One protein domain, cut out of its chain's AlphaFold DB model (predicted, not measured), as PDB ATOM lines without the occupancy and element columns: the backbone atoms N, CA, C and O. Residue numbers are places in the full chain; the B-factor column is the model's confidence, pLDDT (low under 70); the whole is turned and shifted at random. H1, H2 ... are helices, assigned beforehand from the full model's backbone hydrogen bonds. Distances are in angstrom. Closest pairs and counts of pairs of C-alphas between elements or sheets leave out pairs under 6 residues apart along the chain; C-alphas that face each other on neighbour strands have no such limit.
ATOM      1  N   LEU A 341     164.439 153.593 180.222       66.62
ATOM      2  CA  LEU A 341     164.838 152.271 180.721       66.62
ATOM      3  C   LEU A 341     164.290 151.098 179.892       66.62
ATOM      4  O   LEU A 341     165.045 150.179 179.572       66.62
ATOM      5  N   SER A 342     162.999 151.126 179.541       66.88
ATOM      6  CA  SER A 342     162.363 150.100 178.698       66.88
ATOM      7  C   SER A 342     163.019 150.017 177.322       66.88
ATOM      8  O   SER A 342     163.248 148.926 176.796       66.88
ATOM      9  N   ASP A 343     163.387 151.172 176.781       79.06
ATOM     10  CA  ASP A 343     163.927 151.310 175.434       79.06
ATOM     11  C   ASP A 343     165.357 150.767 175.361       79.06
ATOM     12  O   ASP A 343     165.744 150.154 174.365       79.06
ATOM     13  N   PHE A 344     166.137 150.922 176.436       78.50
ATOM     14  CA  PHE A 344     167.487 150.364 176.512       78.50
ATOM     15  C   PHE A 344     167.507 148.840 176.608       78.50
ATOM     16  O   PHE A 344     168.401 148.226 176.030       78.50
ATOM     17  N   ALA A 345     166.538 148.219 177.285       80.69
ATOM     18  CA  ALA A 345     166.456 146.761 177.355       80.69
ATOM     19  C   ALA A 345     166.150 146.139 175.988       80.69
ATOM     20  O   ALA A 345     166.823 145.196 175.571       80.69
ATOM     21  N   VAL A 346     165.184 146.708 175.261       84.00
ATOM     22  CA  VAL A 346     164.866 146.285 173.888       84.00
ATOM     23  C   VAL A 346     166.080 146.481 172.982       84.00
ATOM     24  O   VAL A 346     166.524 145.535 172.335       84.00
ATOM     25  N   ARG A 347     166.690 147.669 173.025       83.31
ATOM     26  CA  ARG A 347     167.880 148.000 172.233       83.31
ATOM     27  C   ARG A 347     169.060 147.076 172.516       83.31
ATOM     28  O   ARG A 347     169.726 146.638 171.583       83.31
ATOM     29  N   TYR A 348     169.346 146.785 173.784       86.69
ATOM     30  CA  TYR A 348     170.452 145.899 174.144       86.69
ATOM     31  C   TYR A 348     170.231 144.489 173.584       86.69
ATOM     32  O   TYR A 348     171.149 143.912 173.004       86.69
ATOM     33  N   ASN A 349     169.001 143.974 173.663       84.81
ATOM     34  CA  ASN A 349     168.651 142.679 173.080       84.81
ATOM     35  C   ASN A 349     168.775 142.675 171.547       84.81
ATOM     36  O   ASN A 349     169.291 141.714 170.978       84.81
ATOM     37  N   GLU A 350     168.352 143.750 170.874       84.44
ATOM     38  CA  GLU A 350     168.523 143.913 169.424       84.44
ATOM     39  C   GLU A 350     170.004 143.929 169.028       84.44
ATOM     40  O   GLU A 350     170.409 143.168 168.144       84.44
ATOM     41  N   LEU A 351     170.830 144.721 169.723       83.50
ATOM     42  CA  LEU A 351     172.281 144.757 169.519       83.50
ATOM     43  C   LEU A 351     172.890 143.367 169.714       83.50
ATOM     44  O   LEU A 351     173.637 142.901 168.854       83.50
ATOM     45  N   TRP A 352     172.519 142.677 170.794       80.75
ATOM     46  CA  TRP A 352     173.035 141.347 171.104       80.75
ATOM     47  C   TRP A 352     172.651 140.302 170.051       80.75
ATOM     48  O   TRP A 352     173.488 139.505 169.629       80.75
ATOM     49  N   SER A 353     171.417 140.353 169.542       76.94
ATOM     50  CA  SER A 353     170.961 139.459 168.469       76.94
ATOM     51  C   SER A 353     171.753 139.629 167.161       76.94
ATOM     52  O   SER A 353     171.964 138.656 166.432       76.94
ATOM     53  N   GLY A 354     172.247 140.843 166.885       67.38
ATOM     54  CA  GLY A 354     173.062 141.153 165.710       67.38
ATOM     55  C   GLY A 354     174.528 140.720 165.826       67.38
ATOM     56  O   GLY A 354     175.166 140.456 164.807       67.38
ATOM     57  N   LEU A 355     175.062 140.586 167.046       69.19
ATOM     58  CA  LEU A 355     176.473 140.250 167.297       69.19
ATOM     59  C   LEU A 355     176.853 138.815 166.906       69.19
ATOM     60  O   LEU A 355     178.024 138.537 166.656       69.19
ATOM     61  N   ALA A 356     175.884 137.904 166.775       58.16
ATOM     62  CA  ALA A 356     176.136 136.526 166.344       58.16
ATOM     63  C   ALA A 356     176.697 136.411 164.908       58.16
ATOM     64  O   ALA A 356     177.138 135.334 164.506       58.16
ATOM     65  N   GLN A 357     176.666 137.497 164.127       54.34
ATOM     66  CA  GLN A 357     176.975 137.499 162.695       54.34
ATOM     67  C   GLN A 357     178.306 138.186 162.338       54.34
ATOM     68  O   GLN A 357     178.758 138.070 161.197       54.34
ATOM     69  N   TYR A 358     178.958 138.867 163.288       52.91
ATOM     70  CA  TYR A 358     180.149 139.685 163.035       52.91
ATOM     71  C   TYR A 358     181.331 139.251 163.918       52.91
ATOM     72  O   TYR A 358     181.152 138.764 165.029       52.91
ATOM     73  N   SER A 359     182.551 139.345 163.376       62.84
ATOM     74  CA  SER A 359     183.799 139.176 164.134       62.84
ATOM     75  C   SER A 359     184.809 140.242 163.712       62.84
ATOM     76  O   SER A 359     185.796 139.988 163.013       62.84
ATOM     77  N   THR A 360     184.516 141.485 164.076       68.62
ATOM     78  CA  THR A 360     185.334 142.640 163.687       68.62
ATOM     79  C   THR A 360     186.659 142.677 164.458       68.62
ATOM     80  O   THR A 360     186.811 142.082 165.533       68.62
ATOM     81  N   LEU A 361     187.668 143.371 163.918       69.12
ATOM     82  CA  LEU A 361     188.914 143.615 164.653       69.12
ATOM     83  C   LEU A 361     188.659 144.378 165.963       69.12
ATOM     84  O   LEU A 361     189.281 144.068 166.980       69.12
ATOM     85  N   SER A 362     187.720 145.326 165.954       73.06
ATOM     86  CA  SER A 362     187.348 146.129 167.123       73.06
ATOM     87  C   SER A 362     186.808 145.277 168.276       73.06
ATOM     88  O   SER A 362     187.163 145.521 169.425       73.06
ATOM     89  N   GLU A 363     186.033 144.227 167.989       77.75
ATOM     90  CA  GLU A 363     185.588 143.266 169.011       77.75
ATOM     91  C   GLU A 363     186.744 142.488 169.620       77.75
ATOM     92  O   GLU A 363     186.806 142.296 170.833       77.75
ATOM     93  N   ARG A 364     187.662 142.006 168.774       74.81
ATOM     94  CA  ARG A 364     188.813 141.236 169.253       74.81
ATOM     95  C   ARG A 364     189.697 142.090 170.153       74.81
ATOM     96  O   ARG A 364     190.155 141.581 171.171       74.81
ATOM     97  N   LEU A 365     189.879 143.366 169.811       75.00
ATOM     98  CA  LEU A 365     190.582 144.334 170.650       75.00
ATOM     99  C   LEU A 365     189.836 144.594 171.964       75.00
ATOM    100  O   LEU A 365     190.462 144.534 173.014       75.00
ATOM    101  N   ALA A 366     188.511 144.779 171.933       81.25
ATOM    102  CA  ALA A 366     187.710 144.963 173.148       81.25
ATOM    103  C   ALA A 366     187.819 143.780 174.114       81.25
ATOM    104  O   ALA A 366     188.017 143.976 175.310       81.25
ATOM    105  N   ILE A 367     187.751 142.557 173.586       82.81
ATOM    106  CA  ILE A 367     187.876 141.327 174.377       82.81
ATOM    107  C   ILE A 367     189.311 141.132 174.891       82.81
ATOM    108  O   ILE A 367     189.514 140.606 175.984       82.81
ATOM    109  N   ALA A 368     190.325 141.489 174.103       77.19
ATOM    110  CA  ALA A 368     191.715 141.378 174.535       77.19
ATOM    111  C   ALA A 368     192.043 142.394 175.636       77.19
ATOM    112  O   ALA A 368     192.608 142.015 176.662       77.19
ATOM    113  N   GLU A 369     191.623 143.650 175.463       79.94
ATOM    114  CA  GLU A 369     191.842 144.710 176.444       79.94
ATOM    115  C   GLU A 369     191.123 144.407 177.762       79.94
ATOM    116  O   GLU A 369     191.735 144.509 178.826       79.94
ATOM    117  N   SER A 370     189.853 143.995 177.708       85.00
ATOM    118  CA  SER A 370     189.084 143.662 178.909       85.00
ATOM    119  C   SER A 370     189.737 142.521 179.689       85.00
ATOM    120  O   SER A 370     189.892 142.628 180.904       85.00
ATOM    121  N   ARG A 371     190.199 141.469 179.000       81.38
ATOM    122  CA  ARG A 371     190.955 140.367 179.611       81.38
ATOM    123  C   ARG A 371     192.238 140.851 180.249       81.38
ATOM    124  O   ARG A 371     192.538 140.452 181.365       81.38
ATOM    125  N   PHE A 372     192.999 141.685 179.553       75.12
ATOM    126  CA  PHE A 372     194.261 142.175 180.079       75.12
ATOM    127  C   PHE A 372     194.040 143.062 181.313       75.12
ATOM    128  O   PHE A 372     194.591 142.786 182.374       75.12
ATOM    129  N   LEU A 373     193.195 144.092 181.210       72.19
ATOM    130  CA  LEU A 373     193.028 145.095 182.265       72.19
ATOM    131  C   LEU A 373     192.202 144.603 183.455       72.19
ATOM    132  O   LEU A 373     192.537 144.944 184.588       72.19
ATOM    133  N   CYS A 374     191.159 143.795 183.240       78.69
ATOM    134  CA  CYS A 374     190.384 143.258 184.363       78.69
ATOM    135  C   CYS A 374     191.209 142.249 185.168       78.69
ATOM    136  O   CYS A 374     191.109 142.247 186.388       78.69
ATOM    137  N   ASN A 375     192.076 141.461 184.519       75.06
ATOM    138  CA  ASN A 375     192.951 140.508 185.214       75.06
ATOM    139  C   ASN A 375     194.130 141.171 185.940       75.06
ATOM    140  O   ASN A 375     194.731 140.544 186.806       75.06
ATOM    141  N   LEU A 376     194.469 142.421 185.607       71.75
ATOM    142  CA  LEU A 376     195.417 143.211 186.397       71.75
ATOM    143  C   LEU A 376     194.804 143.741 187.700       71.75
ATOM    144  O   LEU A 376     195.543 144.187 188.574       71.75
ATOM    145  N   SER A 377     193.475 143.736 187.824       75.19
ATOM    146  CA  SER A 377     192.775 144.172 189.025       75.19
ATOM    147  C   SER A 377     192.339 142.975 189.861       75.19
ATOM    148  O   SER A 377     191.552 142.145 189.410       75.19
ATOM    149  N   ASP A 378     192.738 142.964 191.131       75.56
ATOM    150  CA  ASP A 378     192.312 141.945 192.099       75.56
ATOM    151  C   ASP A 378     190.792 141.951 192.357       75.56
ATOM    152  O   ASP A 378     190.239 140.987 192.882       75.56
ATOM    153  N   VAL A 379     190.103 143.034 191.981       77.94
ATOM    154  CA  VAL A 379     188.668 143.236 192.237       77.94
ATOM    155  C   VAL A 379     187.826 142.970 190.991       77.94
ATOM    156  O   VAL A 379     186.743 142.398 191.090       77.94
ATOM    157  N   TYR A 380     188.297 143.380 189.811       81.00
ATOM    158  CA  TYR A 380     187.464 143.393 188.605       81.00
ATOM    159  C   TYR A 380     187.598 142.158 187.709       81.00
ATOM    160  O   TYR A 380     186.815 142.026 186.768       81.00
ATOM    161  N   PHE A 381     188.512 141.226 188.000       85.06
ATOM    162  CA  PHE A 381     188.692 140.009 187.195       85.06
ATOM    163  C   PHE A 381     187.396 139.185 187.048       85.06
ATOM    164  O   PHE A 381     187.152 138.604 185.993       85.06
ATOM    165  N   ILE A 382     186.522 139.190 188.064       88.44
ATOM    166  CA  ILE A 382     185.234 138.475 188.042       88.44
ATOM    167  C   ILE A 382     184.234 139.042 187.027       88.44
ATOM    168  O   ILE A 382     183.306 138.340 186.638       88.44
ATOM    169  N   PHE A 383     184.416 140.298 186.607       89.50
ATOM    170  CA  PHE A 383     183.524 140.993 185.677       89.50
ATOM    171  C   PHE A 383     184.054 141.012 184.239       89.50
ATOM    172  O   PHE A 383     183.506 141.702 183.381       89.50
ATOM    173  N   GLN A 384     185.146 140.293 183.963       89.50
ATOM    174  CA  GLN A 384     185.849 140.332 182.681       89.50
ATOM    175  C   GLN A 384     184.931 140.012 181.493       89.50
ATOM    176  O   GLN A 384     185.033 140.656 180.444       89.50
ATOM    177  N   ASP A 385     184.026 139.046 181.640       89.25
ATOM    178  CA  ASP A 385     183.089 138.679 180.578       89.25
ATOM    179  C   ASP A 385     182.031 139.772 180.379       89.25
ATOM    180  O   ASP A 385     181.879 140.272 179.266       89.25
ATOM    181  N   GLN A 386     181.418 140.264 181.460       91.56
ATOM    182  CA  GLN A 386     180.428 141.344 181.409       91.56
ATOM    183  C   GLN A 386     181.014 142.622 180.790       91.56
ATOM    184  O   GLN A 386     180.399 143.241 179.924       91.56
ATOM    185  N   VAL A 387     182.232 143.012 181.174       91.56
ATOM    186  CA  VAL A 387     182.910 144.190 180.604       91.56
ATOM    187  C   VAL A 387     183.143 144.018 179.105       91.56
ATOM    188  O   VAL A 387     182.901 144.948 178.337       91.56
ATOM    189  N   SER A 388     183.562 142.825 178.674       89.88
ATOM    190  CA  SER A 388     183.761 142.522 177.251       89.88
ATOM    191  C   SER A 388     182.465 142.682 176.460       89.88
ATOM    192  O   SER A 388     182.457 143.325 175.412       89.88
ATOM    193  N   GLU A 389     181.366 142.131 176.976       89.81
ATOM    194  CA  GLU A 389     180.051 142.189 176.336       89.81
ATOM    195  C   GLU A 389     179.528 143.625 176.239       89.81
ATOM    196  O   GLU A 389     179.052 144.042 175.182       89.81
ATOM    197  N   LEU A 390     179.681 144.414 177.308       91.62
ATOM    198  CA  LEU A 390     179.288 145.824 177.328       91.62
ATOM    199  C   LEU A 390     180.084 146.661 176.324       91.62
ATOM    200  O   LEU A 390     179.500 147.508 175.644       91.62
ATOM    201  N   LEU A 391     181.397 146.437 176.214       90.12
ATOM    202  CA  LEU A 391     182.249 147.138 175.250       90.12
ATOM    203  C   LEU A 391     181.920 146.738 173.811       90.12
ATOM    204  O   LEU A 391     181.815 147.601 172.943       90.12
ATOM    205  N   VAL A 392     181.715 145.446 173.551       88.12
ATOM    206  CA  VAL A 392     181.353 144.956 172.215       88.12
ATOM    207  C   VAL A 392     179.995 145.509 171.780       88.12
ATOM    208  O   VAL A 392     179.895 146.051 170.677       88.12
ATOM    209  N   ALA A 393     178.977 145.445 172.644       89.19
ATOM    210  CA  ALA A 393     177.662 146.024 172.367       89.19
ATOM    211  C   ALA A 393     177.753 147.537 172.115       89.19
ATOM    212  O   ALA A 393     177.113 148.066 171.209       89.19
ATOM    213  N   PHE A 394     178.600 148.235 172.875       90.44
ATOM    214  CA  PHE A 394     178.837 149.664 172.702       90.44
ATOM    215  C   PHE A 394     179.479 149.990 171.352       90.44
ATOM    216  O   PHE A 394     179.007 150.884 170.657       90.44
ATOM    217  N   LEU A 395     180.495 149.234 170.930       85.25
ATOM    218  CA  LEU A 395     181.153 149.453 169.641       85.25
ATOM    219  C   LEU A 395     180.204 149.264 168.444       85.25
ATOM    220  O   LEU A 395     180.433 149.873 167.394       85.25
ATOM    221  N   HIS A 396     179.138 148.477 168.613       84.25
ATOM    222  CA  HIS A 396     178.131 148.193 167.588       84.25
ATOM    223  C   HIS A 396     176.932 149.147 167.580       84.25
ATOM    224  O   HIS A 396     176.167 149.133 166.612       84.25
ATOM    225  N   ASP A 397     176.754 149.986 168.603       87.06
ATOM    226  CA  ASP A 397     175.619 150.909 168.657       87.06
ATOM    227  C   ASP A 397     175.821 152.101 167.714       87.06
ATOM    228  O   ASP A 397     176.566 153.046 167.983       87.06
ATOM    229  N   LYS A 398     175.103 152.037 166.590       81.94
ATOM    230  CA  LYS A 398     175.073 153.036 165.513       81.94
ATOM    231  C   LYS A 398     174.482 154.375 165.942       81.94
ATOM    232  O   LYS A 398     174.683 155.366 165.255       81.94
ATOM    233  N   ASP A 399     173.726 154.441 167.035       83.12
ATOM    234  CA  ASP A 399     173.156 155.718 167.464       83.12
ATOM    235  C   ASP A 399     174.180 156.588 168.199       83.12
ATOM    236  O   ASP A 399     173.980 157.797 168.317       83.12
ATOM    237  N   ILE A 400     175.285 156.010 168.680       84.00
ATOM    238  CA  ILE A 400     176.304 156.769 169.415       84.00
ATOM    239  C   ILE A 400     176.973 157.811 168.513       84.00
ATOM    240  O   ILE A 400     177.159 158.952 168.946       84.00
ATOM    241  N   CYS A 401     177.280 157.471 167.256       75.06
ATOM    242  CA  CYS A 401     177.894 158.417 166.322       75.06
ATOM    243  C   CYS A 401     176.991 159.634 166.067       75.06
ATOM    244  O   CYS A 401     177.481 160.765 166.027       75.06
ATOM    245  N   ARG A 402     175.668 159.423 166.032       77.62
ATOM    246  CA  ARG A 402     174.662 160.485 165.899       77.62
ATOM    247  C   ARG A 402     174.606 161.369 167.138       77.62
ATOM    248  O   ARG A 402     174.658 162.591 167.018       77.62
ATOM    249  N   VAL A 403     174.537 160.761 168.326       79.75
ATOM    250  CA  VAL A 403     174.489 161.484 169.611       79.75
ATOM    251  C   VAL A 403     175.724 162.369 169.787       79.75
ATOM    252  O   VAL A 403     175.613 163.518 170.212       79.75
ATOM    253  N   LEU A 404     176.893 161.856 169.412       73.00
ATOM    254  CA  LEU A 404     178.167 162.564 169.522       73.00
ATOM    255  C   LEU A 404     178.493 163.448 168.305       73.00
ATOM    256  O   LEU A 404     179.558 164.060 168.274       73.00
ATOM    257  N   ASN A 405     177.592 163.544 167.317       68.94
ATOM    258  CA  ASN A 405     177.805 164.257 166.051       68.94
ATOM    259  C   ASN A 405     179.094 163.841 165.302       68.94
ATOM    260  O   ASN A 405     179.664 164.639 164.555       68.94
ATOM    261  N   LEU A 406     179.545 162.593 165.468       64.12
ATOM    262  CA  LEU A 406     180.746 162.066 164.807       64.12
ATOM    263  C   LEU A 406     180.549 161.905 163.295       64.12
ATOM    264  O   LEU A 406     181.518 161.965 162.544       64.12
ATOM    265  N   ASP A 407     179.300 161.802 162.839       54.03
ATOM    266  CA  ASP A 407     178.936 161.718 161.418       54.03
ATOM    267  C   ASP A 407     179.368 162.958 160.617       54.03
ATOM    268  O   ASP A 407     179.567 162.888 159.406       54.03
ATOM    269  N   LYS A 408     179.529 164.101 161.299       45.75
ATOM    270  CA  LYS A 408     179.939 165.379 160.699       45.75
ATOM    271  C   LYS A 408     181.455 165.524 160.581       45.75
ATOM    272  O   LYS A 408     181.924 166.479 159.969       45.75
ATOM    273  N   LEU A 409     182.230 164.606 161.165       45.28
ATOM    274  CA  LEU A 409     183.677 164.609 161.008       45.28
ATOM    275  C   LEU A 409     184.023 164.169 159.575       45.28
ATOM    276  O   LEU A 409     183.487 163.158 159.109       45.28
ATOM    277  N   PRO A 410     184.990 164.823 158.899       36.91
ATOM    278  CA  PRO A 410     185.440 164.440 157.549       36.91
ATOM    279  C   PRO A 410     185.953 162.987 157.487       36.91
ATOM    280  O   PRO A 410     186.101 162.386 156.426       36.91
ATOM    281  N   THR A 411     186.174 162.389 158.657       37.47
ATOM    282  CA  THR A 411     186.440 160.978 158.884       37.47
ATOM    283  C   THR A 411     185.411 160.021 158.279       37.47
ATOM    284  O   THR A 411     185.827 158.991 157.743       37.47
ATOM    285  N   SER A 412     184.117 160.352 158.338       37.50
ATOM    286  CA  SER A 412     183.043 159.479 157.841       37.50
ATOM    287  C   SER A 412     183.005 159.442 156.308       37.50
ATOM    288  O   SER A 412     182.910 158.375 155.711       37.50
ATOM    289  N   GLN A 413     183.223 160.586 155.652       34.50
ATOM    290  CA  GLN A 413     183.180 160.698 154.187       34.50
ATOM    291  C   GLN A 413     184.415 160.093 153.492       34.50
ATOM    292  O   GLN A 413     184.304 159.542 152.401       34.50
ATOM    293  N   VAL A 414     185.594 160.122 154.129       35.69
ATOM    294  CA  VAL A 414     186.824 159.511 153.574       35.69
ATOM    295  C   VAL A 414     186.775 157.973 153.590       35.69
ATOM    296  O   VAL A 414     187.460 157.327 152.798       35.69
ATOM    297  N   LEU A 415     185.978 157.367 154.476       39.81
ATOM    298  CA  LEU A 415     185.761 155.915 154.476       39.81
ATOM    299  C   LEU A 415     184.778 155.470 153.386       39.81
ATOM    300  O   LEU A 415     184.871 154.333 152.937       39.81
ATOM    301  N   GLU A 416     183.890 156.351 152.927       36.12
ATOM    302  CA  GLU A 416     182.947 156.042 151.846       36.12
ATOM    303  C   GLU A 416     183.506 156.360 150.451       36.12
ATOM    304  O   GLU A 416     183.173 155.668 149.493       36.12
ATOM    305  N   ALA A 417     184.372 157.372 150.316       33.12
ATOM    306  CA  ALA A 417     184.757 157.897 149.003       33.12
ATOM    307  C   ALA A 417     185.955 157.200 148.320       33.12
ATOM    308  O   ALA A 417     186.058 157.284 147.102       33.12
ATOM    309  N   ASP A 418     186.845 156.514 149.055       33.78
ATOM    310  CA  ASP A 418     188.124 156.019 148.490       33.78
ATOM    311  C   ASP A 418     188.550 154.618 148.971       33.78
ATOM    312  O   ASP A 418     189.720 154.218 148.902       33.78
ATOM    313  N   VAL A 419     187.608 153.822 149.480       37.72
ATOM    314  CA  VAL A 419     187.901 152.430 149.827       37.72
ATOM    315  C   VAL A 419     187.782 151.569 148.571       37.72
ATOM    316  O   VAL A 419     186.697 151.191 148.142       37.72
ATOM    317  N   SER A 420     188.938 151.242 147.979       33.53
ATOM    318  CA  SER A 420     189.073 150.094 147.071       33.53
ATOM    319  C   SER A 420     188.311 148.883 147.638       33.53
ATOM    320  O   SER A 420     188.389 148.663 148.849       33.53
ATOM    321  N   PRO A 421     187.671 148.040 146.803       35.38
ATOM    322  CA  PRO A 421     186.782 146.939 147.218       35.38
ATOM    323  C   PRO A 421     187.459 145.813 148.032       35.38
ATOM    324  O   PRO A 421     186.878 144.753 148.230       35.38
ATOM    325  N   ALA A 422     188.699 146.018 148.481       35.88
ATOM    326  CA  ALA A 422     189.521 145.080 149.234       35.88
ATOM    327  C   ALA A 422     189.577 145.357 150.750       35.88
ATOM    328  O   ALA A 422     190.090 144.513 151.480       35.88
ATOM    329  N   VAL A 423     189.094 146.508 151.239       42.38
ATOM    330  CA  VAL A 423     188.943 146.750 152.686       42.38
ATOM    331  C   VAL A 423     187.454 146.734 152.988       42.38
ATOM    332  O   VAL A 423     186.761 147.727 152.788       42.38
ATOM    333  N   ASP A 424     186.953 145.578 153.416       43.38
ATOM    334  CA  ASP A 424     185.587 145.449 153.910       43.38
ATOM    335  C   ASP A 424     185.357 146.522 154.987       43.38
ATOM    336  O   ASP A 424     186.074 146.568 155.988       43.38
ATOM    337  N   GLY A 425     184.327 147.362 154.837       47.41
ATOM    338  CA  GLY A 425     183.906 148.360 155.839       47.41
ATOM    339  C   GLY A 425     183.470 147.768 157.193       47.41
ATOM    340  O   GLY A 425     182.863 148.456 158.003       47.41
ATOM    341  N   ARG A 426     183.767 146.484 157.429       49.34
ATOM    342  CA  ARG A 426     183.514 145.705 158.642       49.34
ATOM    343  C   ARG A 426     184.558 145.941 159.737       49.34
ATOM    344  O   ARG A 426     184.298 145.585 160.875       49.34
ATOM    345  N   ASP A 427     185.718 146.522 159.432       52.31
ATOM    346  CA  ASP A 427     186.786 146.722 160.430       52.31
ATOM    347  C   ASP A 427     186.688 148.048 161.207       52.31
ATOM    348  O   ASP A 427     187.465 148.279 162.136       52.31
ATOM    349  N   VAL A 428     185.735 148.916 160.852       57.34
ATOM    350  CA  VAL A 428     185.447 150.159 161.580       57.34
ATOM    351  C   VAL A 428     184.227 149.933 162.482       57.34
ATOM    352  O   VAL A 428     183.198 149.462 161.994       57.34
ATOM    353  N   PRO A 429     184.302 150.259 163.784       69.44
ATOM    354  CA  PRO A 429     183.185 150.059 164.699       69.44
ATOM    355  C   PRO A 429     182.000 150.943 164.304       69.44
ATOM    356  O   PRO A 429     182.167 152.119 163.981       69.44
ATOM    357  N   CYS A 430     180.788 150.388 164.366       72.69
ATOM    358  CA  CYS A 430     179.556 151.072 163.955       72.69
ATOM    359  C   CYS A 430     179.248 152.330 164.782       72.69
ATOM    360  O   CYS A 430     178.609 153.249 164.285       72.69
ATOM    361  N   SER A 431     179.718 152.377 166.027       73.88
ATOM    362  CA  SER A 431     179.639 153.559 166.895       73.88
ATOM    363  C   SER A 431     180.523 154.729 166.446       73.88
ATOM    364  O   SER A 431     180.391 155.832 166.975       73.88
ATOM    365  N   GLY A 432     181.456 154.507 165.510       69.44
ATOM    366  CA  GLY A 432     182.463 155.490 165.101       69.44
ATOM    367  C   GLY A 432     183.565 155.730 166.140       69.44
ATOM    368  O   GLY A 432     184.436 156.573 165.923       69.44
ATOM    369  N   ILE A 433     183.550 154.997 167.258       74.06
ATOM    370  CA  ILE A 433     184.478 155.172 168.376       74.06
ATOM    371  C   ILE A 433     185.617 154.170 168.279       74.06
ATOM    372  O   ILE A 433     185.400 152.964 168.229       74.06
ATOM    373  N   VAL A 434     186.847 154.668 168.341       70.56
ATOM    374  CA  VAL A 434     188.024 153.814 168.503       70.56
ATOM    375  C   VAL A 434     188.169 153.458 169.982       70.56
ATOM    376  O   VAL A 434     188.120 154.336 170.843       70.56
ATOM    377  N   LEU A 435     188.342 152.171 170.280       70.81
ATOM    378  CA  LEU A 435     188.584 151.696 171.639       70.81
ATOM    379  C   LEU A 435     189.934 152.229 172.147       70.81
ATOM    380  O   LEU A 435     190.969 151.977 171.527       70.81
ATOM    381  N   MET A 436     189.912 152.980 173.249       67.56
ATOM    382  CA  MET A 436     191.115 153.473 173.925       67.56
ATOM    383  C   MET A 436     191.475 152.550 175.084       67.56
ATOM    384  O   MET A 436     190.596 152.166 175.857       67.56
ATOM    385  N   ARG A 437     192.777 152.307 175.272       67.56
ATOM    386  CA  ARG A 437     193.290 151.575 176.434       67.56
ATOM    387  C   ARG A 437     192.774 152.215 177.726       67.56
ATOM    388  O   ARG A 437     192.953 153.411 177.940       67.56
ATOM    389  N   GLY A 438     192.168 151.410 178.595       72.31
ATOM    390  CA  GLY A 438     191.637 151.870 179.882       72.31
ATOM    391  C   GLY A 438     190.123 152.066 179.883       72.31
ATOM    392  O   GLY A 438     189.537 152.209 180.956       72.31
ATOM    393  N   MET A 439     189.463 151.989 178.724       81.06
ATOM    394  CA  MET A 439     188.003 152.061 178.645       81.06
ATOM    395  C   MET A 439     187.344 150.904 179.413       81.06
ATOM    396  O   MET A 439     186.319 151.103 180.066       81.06
ATOM    397  N   SER A 440     187.991 149.736 179.447       85.62
ATOM    398  CA  SER A 440     187.557 148.590 180.260       85.62
ATOM    399  C   SER A 440     187.467 148.915 181.759       85.62
ATOM    400  O   SER A 440     186.545 148.459 182.433       85.62
ATOM    401  N   LEU A 441     188.374 149.753 182.281       81.38
ATOM    402  CA  LEU A 441     188.397 150.147 183.697       81.38
ATOM    403  C   LEU A 441     187.301 151.160 184.051       81.38
ATOM    404  O   LEU A 441     186.865 151.201 185.196       81.38
ATOM    405  N   LEU A 442     186.823 151.951 183.083       87.00
ATOM    406  CA  LEU A 442     185.663 152.830 183.281       87.00
ATOM    407  C   LEU A 442     184.357 152.029 183.342       87.00
ATOM    408  O   LEU A 442     183.443 152.382 184.085       87.00
ATOM    409  N   VAL A 443     184.276 150.943 182.569       91.19
ATOM    410  CA  VAL A 443     183.082 150.093 182.472       91.19
ATOM    411  C   VAL A 443     182.997 149.082 183.619       91.19
ATOM    412  O   VAL A 443     181.896 148.784 184.076       91.19
ATOM    413  N   ALA A 444     184.127 148.586 184.133       90.00
ATOM    414  CA  ALA A 444     184.159 147.555 185.177       90.00
ATOM    415  C   ALA A 444     183.317 147.866 186.438       90.00
ATOM    416  O   ALA A 444     182.571 146.986 186.875       90.00
ATOM    417  N   PRO A 445     183.310 149.096 186.992       91.19
ATOM    418  CA  PRO A 445     182.437 149.437 188.116       91.19
ATOM    419  C   PRO A 445     180.937 149.315 187.807       91.19
ATOM    420  O   PRO A 445     180.145 149.093 188.719       91.19
ATOM    421  N   LEU A 446     180.522 149.442 186.541       92.44
ATOM    422  CA  LEU A 446     179.114 149.316 186.150       92.44
ATOM    423  C   LEU A 446     178.633 147.865 186.189       92.44
ATOM    424  O   LEU A 446     177.481 147.624 186.542       92.44
ATOM    425  N   ALA A 447     179.525 146.916 185.887       90.19
ATOM    426  CA  ALA A 447     179.251 145.486 186.029       90.19
ATOM    427  C   ALA A 447     179.093 145.074 187.503       90.19
ATOM    428  O   ALA A 447     178.323 144.171 187.817       90.19
ATOM    429  N   TYR A 448     179.772 145.778 188.416       89.00
ATOM    430  CA  TYR A 448     179.529 145.652 189.854       89.00
ATOM    431  C   TYR A 448     178.206 146.313 190.276       89.00
ATOM    432  O   TYR A 448     177.458 145.752 191.071       89.00
ATOM    433  N   LEU A 449     177.906 147.502 189.742       89.69
ATOM    434  CA  LEU A 449     176.743 148.298 190.144       89.69
ATOM    435  C   LEU A 449     175.401 147.672 189.736       89.69
ATOM    436  O   LEU A 449     174.403 147.871 190.426       89.69
ATOM    437  N   SER A 450     175.349 146.953 188.613       86.25
ATOM    438  CA  SER A 450     174.127 146.316 188.121       86.25
ATOM    439  C   SER A 450     174.407 144.915 187.596       86.25
ATOM    440  O   SER A 450     175.188 144.741 186.668       86.25
ATOM    441  N   HIS A 451     173.676 143.931 188.120       84.38
ATOM    442  CA  HIS A 451     173.667 142.565 187.586       84.38
ATOM    443  C   HIS A 451     172.908 142.444 186.255       84.38
ATOM    444  O   HIS A 451     173.099 141.481 185.520       84.38
ATOM    445  N   ASP A 452     172.036 143.407 185.946       89.75
ATOM    446  CA  ASP A 452     171.332 143.475 184.668       89.75
ATOM    447  C   ASP A 452     172.211 144.183 183.628       89.75
ATOM    448  O   ASP A 452     172.508 145.379 183.760       89.75
ATOM    449  N   MET A 453     172.594 143.436 182.591       88.94
ATOM    450  CA  MET A 453     173.449 143.896 181.498       88.94
ATOM    451  C   MET A 453     172.815 145.024 180.685       88.94
ATOM    452  O   MET A 453     173.526 145.935 180.266       88.94
ATOM    453  N   ALA A 454     171.488 145.035 180.521       89.44
ATOM    454  CA  ALA A 454     170.806 146.112 179.809       89.44
ATOM    455  C   ALA A 454     170.905 147.441 180.571       89.44
ATOM    456  O   ALA A 454     171.155 148.493 179.977       89.44
ATOM    457  N   ARG A 455     170.770 147.402 181.903       89.50
ATOM    458  CA  ARG A 455     170.947 148.585 182.764       89.50
ATOM    459  C   ARG A 455     172.401 149.032 182.815       89.50
ATOM    460  O   ARG A 455     172.669 150.224 182.678       89.50
ATOM    461  N   ALA A 456     173.339 148.096 182.965       92.19
ATOM    462  CA  ALA A 456     174.769 148.404 182.936       92.19
ATOM    463  C   ALA A 456     175.171 149.046 181.595       92.19
ATOM    464  O   ALA A 456     175.903 150.035 181.572       92.19
ATOM    465  N   TYR A 457     174.618 148.545 180.486       92.50
ATOM    466  CA  TYR A 457     174.801 149.114 179.156       92.50
ATOM    467  C   TYR A 457     174.197 150.515 179.023       92.50
ATOM    468  O   TYR A 457     174.861 151.422 178.518       92.50
ATOM    469  N   ALA A 458     172.976 150.728 179.521       91.38
ATOM    470  CA  ALA A 458     172.344 152.044 179.533       91.38
ATOM    471  C   ALA A 458     173.207 153.076 180.281       91.38
ATOM    472  O   ALA A 458     173.477 154.155 179.749       91.38
ATOM    473  N   LEU A 459     173.706 152.718 181.473       92.50
ATOM    474  CA  LEU A 459     174.618 153.565 182.246       92.50
ATOM    475  C   LEU A 459     175.915 153.836 181.491       92.50
ATOM    476  O   LEU A 459     176.315 154.994 181.393       92.50
ATOM    477  N   HIS A 460     176.545 152.800 180.930       92.69
ATOM    478  CA  HIS A 460     177.769 152.941 180.141       92.69
ATOM    479  C   HIS A 460     177.564 153.942 179.005       92.69
ATOM    480  O   HIS A 460     178.301 154.924 178.894       92.69
ATOM    481  N   ARG A 461     176.524 153.733 178.194       91.31
ATOM    482  CA  ARG A 461     176.215 154.588 177.051       91.31
ATOM    483  C   ARG A 461     175.996 156.040 177.476       91.31
ATOM    484  O   ARG A 461     176.573 156.936 176.859       91.31
ATOM    485  N   GLN A 462     175.209 156.280 178.527       89.62
ATOM    486  CA  GLN A 462     174.931 157.637 179.012       89.62
ATOM    487  C   GLN A 462     176.169 158.310 179.614       89.62
ATOM    488  O   GLN A 462     176.463 159.462 179.289       89.62
ATOM    489  N   LEU A 463     176.937 157.598 180.442       90.75
ATOM    490  CA  LEU A 463     178.169 158.117 181.040       90.75
ATOM    491  C   LEU A 463     179.210 158.455 179.975       90.75
ATOM    492  O   LEU A 463     179.843 159.511 180.045       90.75
ATOM    493  N   TYR A 464     179.335 157.615 178.947       89.75
ATOM    494  CA  TYR A 464     180.226 157.892 177.833       89.75
ATOM    495  C   TYR A 464     179.780 159.123 177.044       89.75
ATOM    496  O   TYR A 464     180.550 160.078 176.884       89.75
ATOM    497  N   CYS A 465     178.525 159.126 176.583       86.69
ATOM    498  CA  CYS A 465     178.000 160.189 175.728       86.69
ATOM    499  C   CYS A 465     177.959 161.546 176.435       86.69
ATOM    500  O   CYS A 465     178.080 162.578 175.781       86.69
ATOM    501  N   ARG A 466     177.830 161.565 177.765       86.38
ATOM    502  CA  ARG A 466     177.765 162.803 178.545       86.38
ATOM    503  C   ARG A 466     179.124 163.267 179.067       86.38
ATOM    504  O   ARG A 466     179.382 164.467 179.041       86.38
ATOM    505  N   TYR A 467     179.983 162.343 179.503       85.81
ATOM    506  CA  TYR A 467     181.211 162.677 180.233       85.81
ATOM    507  C   TYR A 467     182.465 162.036 179.633       85.81
ATOM    508  O   TYR A 467     183.408 162.750 179.296       85.81
ATOM    509  N   TRP A 468     182.512 160.706 179.475       86.44
ATOM    510  CA  TRP A 468     183.791 160.028 179.205       86.44
ATOM    511  C   TRP A 468     184.377 160.330 177.828       86.44
ATOM    512  O   TRP A 468     185.599 160.362 177.698       86.44
ATOM    513  N   HIS A 469     183.557 160.649 176.823       80.88
ATOM    514  CA  HIS A 469     184.086 161.091 175.528       80.88
ATOM    515  C   HIS A 469     184.991 162.332 175.658       80.88
ATOM    516  O   HIS A 469     185.944 162.458 174.894       80.88
ATOM    517  N   ARG A 470     184.755 163.215 176.645       77.75
ATOM    518  CA  ARG A 470     185.579 164.418 176.880       77.75
ATOM    519  C   ARG A 470     186.931 164.107 177.518       77.75
ATOM    520  O   ARG A 470     187.870 164.883 177.357       77.75
ATOM    521  N   LEU A 471     187.016 162.981 178.230       76.12
ATOM    522  CA  LEU A 471     188.243 162.474 178.847       76.12
ATOM    523  C   LEU A 471     189.101 161.689 177.849       76.12
ATOM    524  O   LEU A 471     190.323 161.727 177.911       76.12
ATOM    525  N   LEU A 472     188.446 160.973 176.933       72.19
ATOM    526  CA  LEU A 472     189.089 160.064 175.981       72.19
ATOM    527  C   LEU A 472     189.421 160.735 174.637       72.19
ATOM    528  O   LEU A 472     190.017 160.111 173.756       72.19
ATOM    529  N   THR A 473     189.051 162.007 174.474       66.12
ATOM    530  CA  THR A 473     189.377 162.819 173.301       66.12
ATOM    531  C   THR A 473     190.029 164.136 173.711       66.12
ATOM    532  O   THR A 473     189.651 164.764 174.694       66.12
ATOM    533  N   ILE A 474     190.997 164.580 172.919       67.81
ATOM    534  CA  ILE A 474     191.486 165.950 172.876       67.81
ATOM    535  C   ILE A 474     190.382 166.804 172.264       67.81
ATOM    536  O   ILE A 474     190.021 166.633 171.099       67.81
ATOM    537  N   ASN A 475     189.856 167.722 173.058       67.88
ATOM    538  CA  ASN A 475     188.847 168.689 172.656       67.88
ATOM    539  C   ASN A 475     189.082 170.005 173.413       67.88
ATOM    540  O   ASN A 475     189.829 170.051 174.392       67.88
ATOM    541  N   GLY A 476     188.457 171.082 172.940       64.06
ATOM    542  CA  GLY A 476     188.528 172.399 173.576       64.06
ATOM    543  C   GLY A 476     187.537 172.612 174.726       64.06
ATOM    544  O   GLY A 476     187.365 173.755 175.147       64.06
ATOM    545  N   ALA A 477     186.833 171.572 175.192       70.62
ATOM    546  CA  ALA A 477     185.813 171.732 176.224       70.62
ATOM    547  C   ALA A 477     186.453 172.084 177.582       70.62
ATOM    548  O   ALA A 477     187.522 171.562 177.913       70.62
ATOM    549  N   PRO A 478     185.801 172.928 178.403       73.38
ATOM    550  CA  PRO A 478     186.333 173.347 179.704       73.38
ATOM    551  C   PRO A 478     186.454 172.195 180.717       73.38
ATOM    552  O   PRO A 478     187.194 172.303 181.687       73.38
ATOM    553  N   ASP A 479     185.738 171.095 180.493       76.00
ATOM    554  CA  ASP A 479     185.783 169.850 181.262       76.00
ATOM    555  C   ASP A 479     186.415 168.686 180.471       76.00
ATOM    556  O   ASP A 479     186.269 167.520 180.836       76.00
ATOM    557  N   GLY A 480     187.112 168.994 179.373       75.75
ATOM    558  CA  GLY A 480     187.916 168.033 178.621       75.75
ATOM    559  C   GLY A 480     189.240 167.713 179.311       75.75
ATOM    560  O   GLY A 480     189.709 168.463 180.170       75.75
ATOM    561  N   ILE A 481     189.883 166.613 178.904       74.69
ATOM    562  CA  ILE A 481     191.113 166.122 179.549       74.69
ATOM    563  C   ILE A 481     192.213 167.188 179.656       74.69
ATOM    564  O   ILE A 481     192.824 167.326 180.709       74.69
ATOM    565  N   LEU A 482     192.418 168.005 178.617       73.81
ATOM    566  CA  LEU A 482     193.447 169.049 178.629       73.81
ATOM    567  C   LEU A 482     193.131 170.181 179.615       73.81
ATOM    568  O   LEU A 482     194.016 170.639 180.336       73.81
ATOM    569  N   ALA A 483     191.871 170.614 179.677       76.62
ATOM    570  CA  ALA A 483     191.440 171.634 180.625       76.62
ATOM    571  C   ALA A 483     191.514 171.118 182.072       76.62
ATOM    572  O   ALA A 483     191.933 171.855 182.966       76.62
ATOM    573  N   LEU A 484     191.192 169.838 182.294       80.81
ATOM    574  CA  LEU A 484     191.334 169.177 183.592       80.81
ATOM    575  C   LEU A 484     192.801 169.018 184.012       80.81
ATOM    576  O   LEU A 484     193.112 169.261 185.176       80.81
ATOM    577  N   CYS A 485     193.710 168.677 183.092       76.62
ATOM    578  CA  CYS A 485     195.150 168.662 183.367       76.62
ATOM    579  C   CYS A 485     195.657 170.056 183.755       76.62
ATOM    580  O   CYS A 485     196.316 170.195 184.780       76.62
ATOM    581  N   ASN A 486     195.274 171.100 183.015       75.19
ATOM    582  CA  ASN A 486     195.651 172.476 183.354       75.19
ATOM    583  C   ASN A 486     195.082 172.913 184.721       75.19
ATOM    584  O   ASN A 486     195.764 173.564 185.518       75.19
ATOM    585  N   LEU A 487     193.841 172.519 185.035       78.06
ATOM    586  CA  LEU A 487     193.249 172.732 186.357       78.06
ATOM    587  C   LEU A 487     194.036 171.995 187.451       78.06
ATOM    588  O   LEU A 487     194.323 172.589 188.490       78.06
TER     589      LEU A 487
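This is residues 341 to 487 of the 567 residues of the protein "Predicted protein" of Monosiga brevicollis (UniProt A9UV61). Two helical hairpins, H2 with H3 and H6 with H7, pack crosswise into a core, with H1 across H3 and the first part of H7. From this core an arm of loop and the short helix H5 reaches out, residues 417 to 422 sticking out, while the kinked H7 leads away to H8. There are 147 residues printed, with eight named helices, H1 to H8 along the chain, and no named strand: all helix. The whole is compact, with radius of gyration of the C-alphas 15.8 A and spans of 45 by 44 by 33 A.

H1, residues 341 to 355, touches the hub H7, residues 453 to 472, with 454 to 458 alone, about perpendicular at 89 degrees; the closest C-alphas, Ala 345 and Ala 454, are 5.0 A apart. H2, residues 361 to 375, and H3, residues 381 to 396, form a hairpin at a shallow tilt of 23 degrees; C-alphas 374 and 381 are closest, 4.6 A. H6, residues 439 to 449, touches H3 at a steep tilt of 65 degrees, closest at C-alphas 387 and 444, 5.8 A. H6 and H7 form a hairpin, 37 degrees, only just steep; C-alphas 446 and 456 are closest, 5.5 A. H4, residues 399 to 403, and H8, residues 481 to 487, each only just touch H7, with 3 pairs of C-alphas within 8 A. H5, residues 410 to 417, touches no helix. Every O i to N i+4 pair is within hydrogen-bond range in H1, H2, H4 and H8, against 10 of 12 in H3, 2 of 4 in H5, 4 of 7 in H6 and 13 of 16 in H7.

H1 starts at C-alpha 341 (164.838, 152.271, 180.721) and spans 21.4 A, H2 21.2 A, H3 23.7 A and H7 23.2 A. H7 has a kink of 57 degrees near residue 466. H8 ends at C-alpha 487 (193.249, 172.732, 186.357).

The farthest C-alphas, Pro 421 and Leu 487, are 47.3 A apart. The printed part has no cut; the link H5 to H6 is long, 21 residues. pLDDT is under 70 in 42 residues, among them 405 to 429.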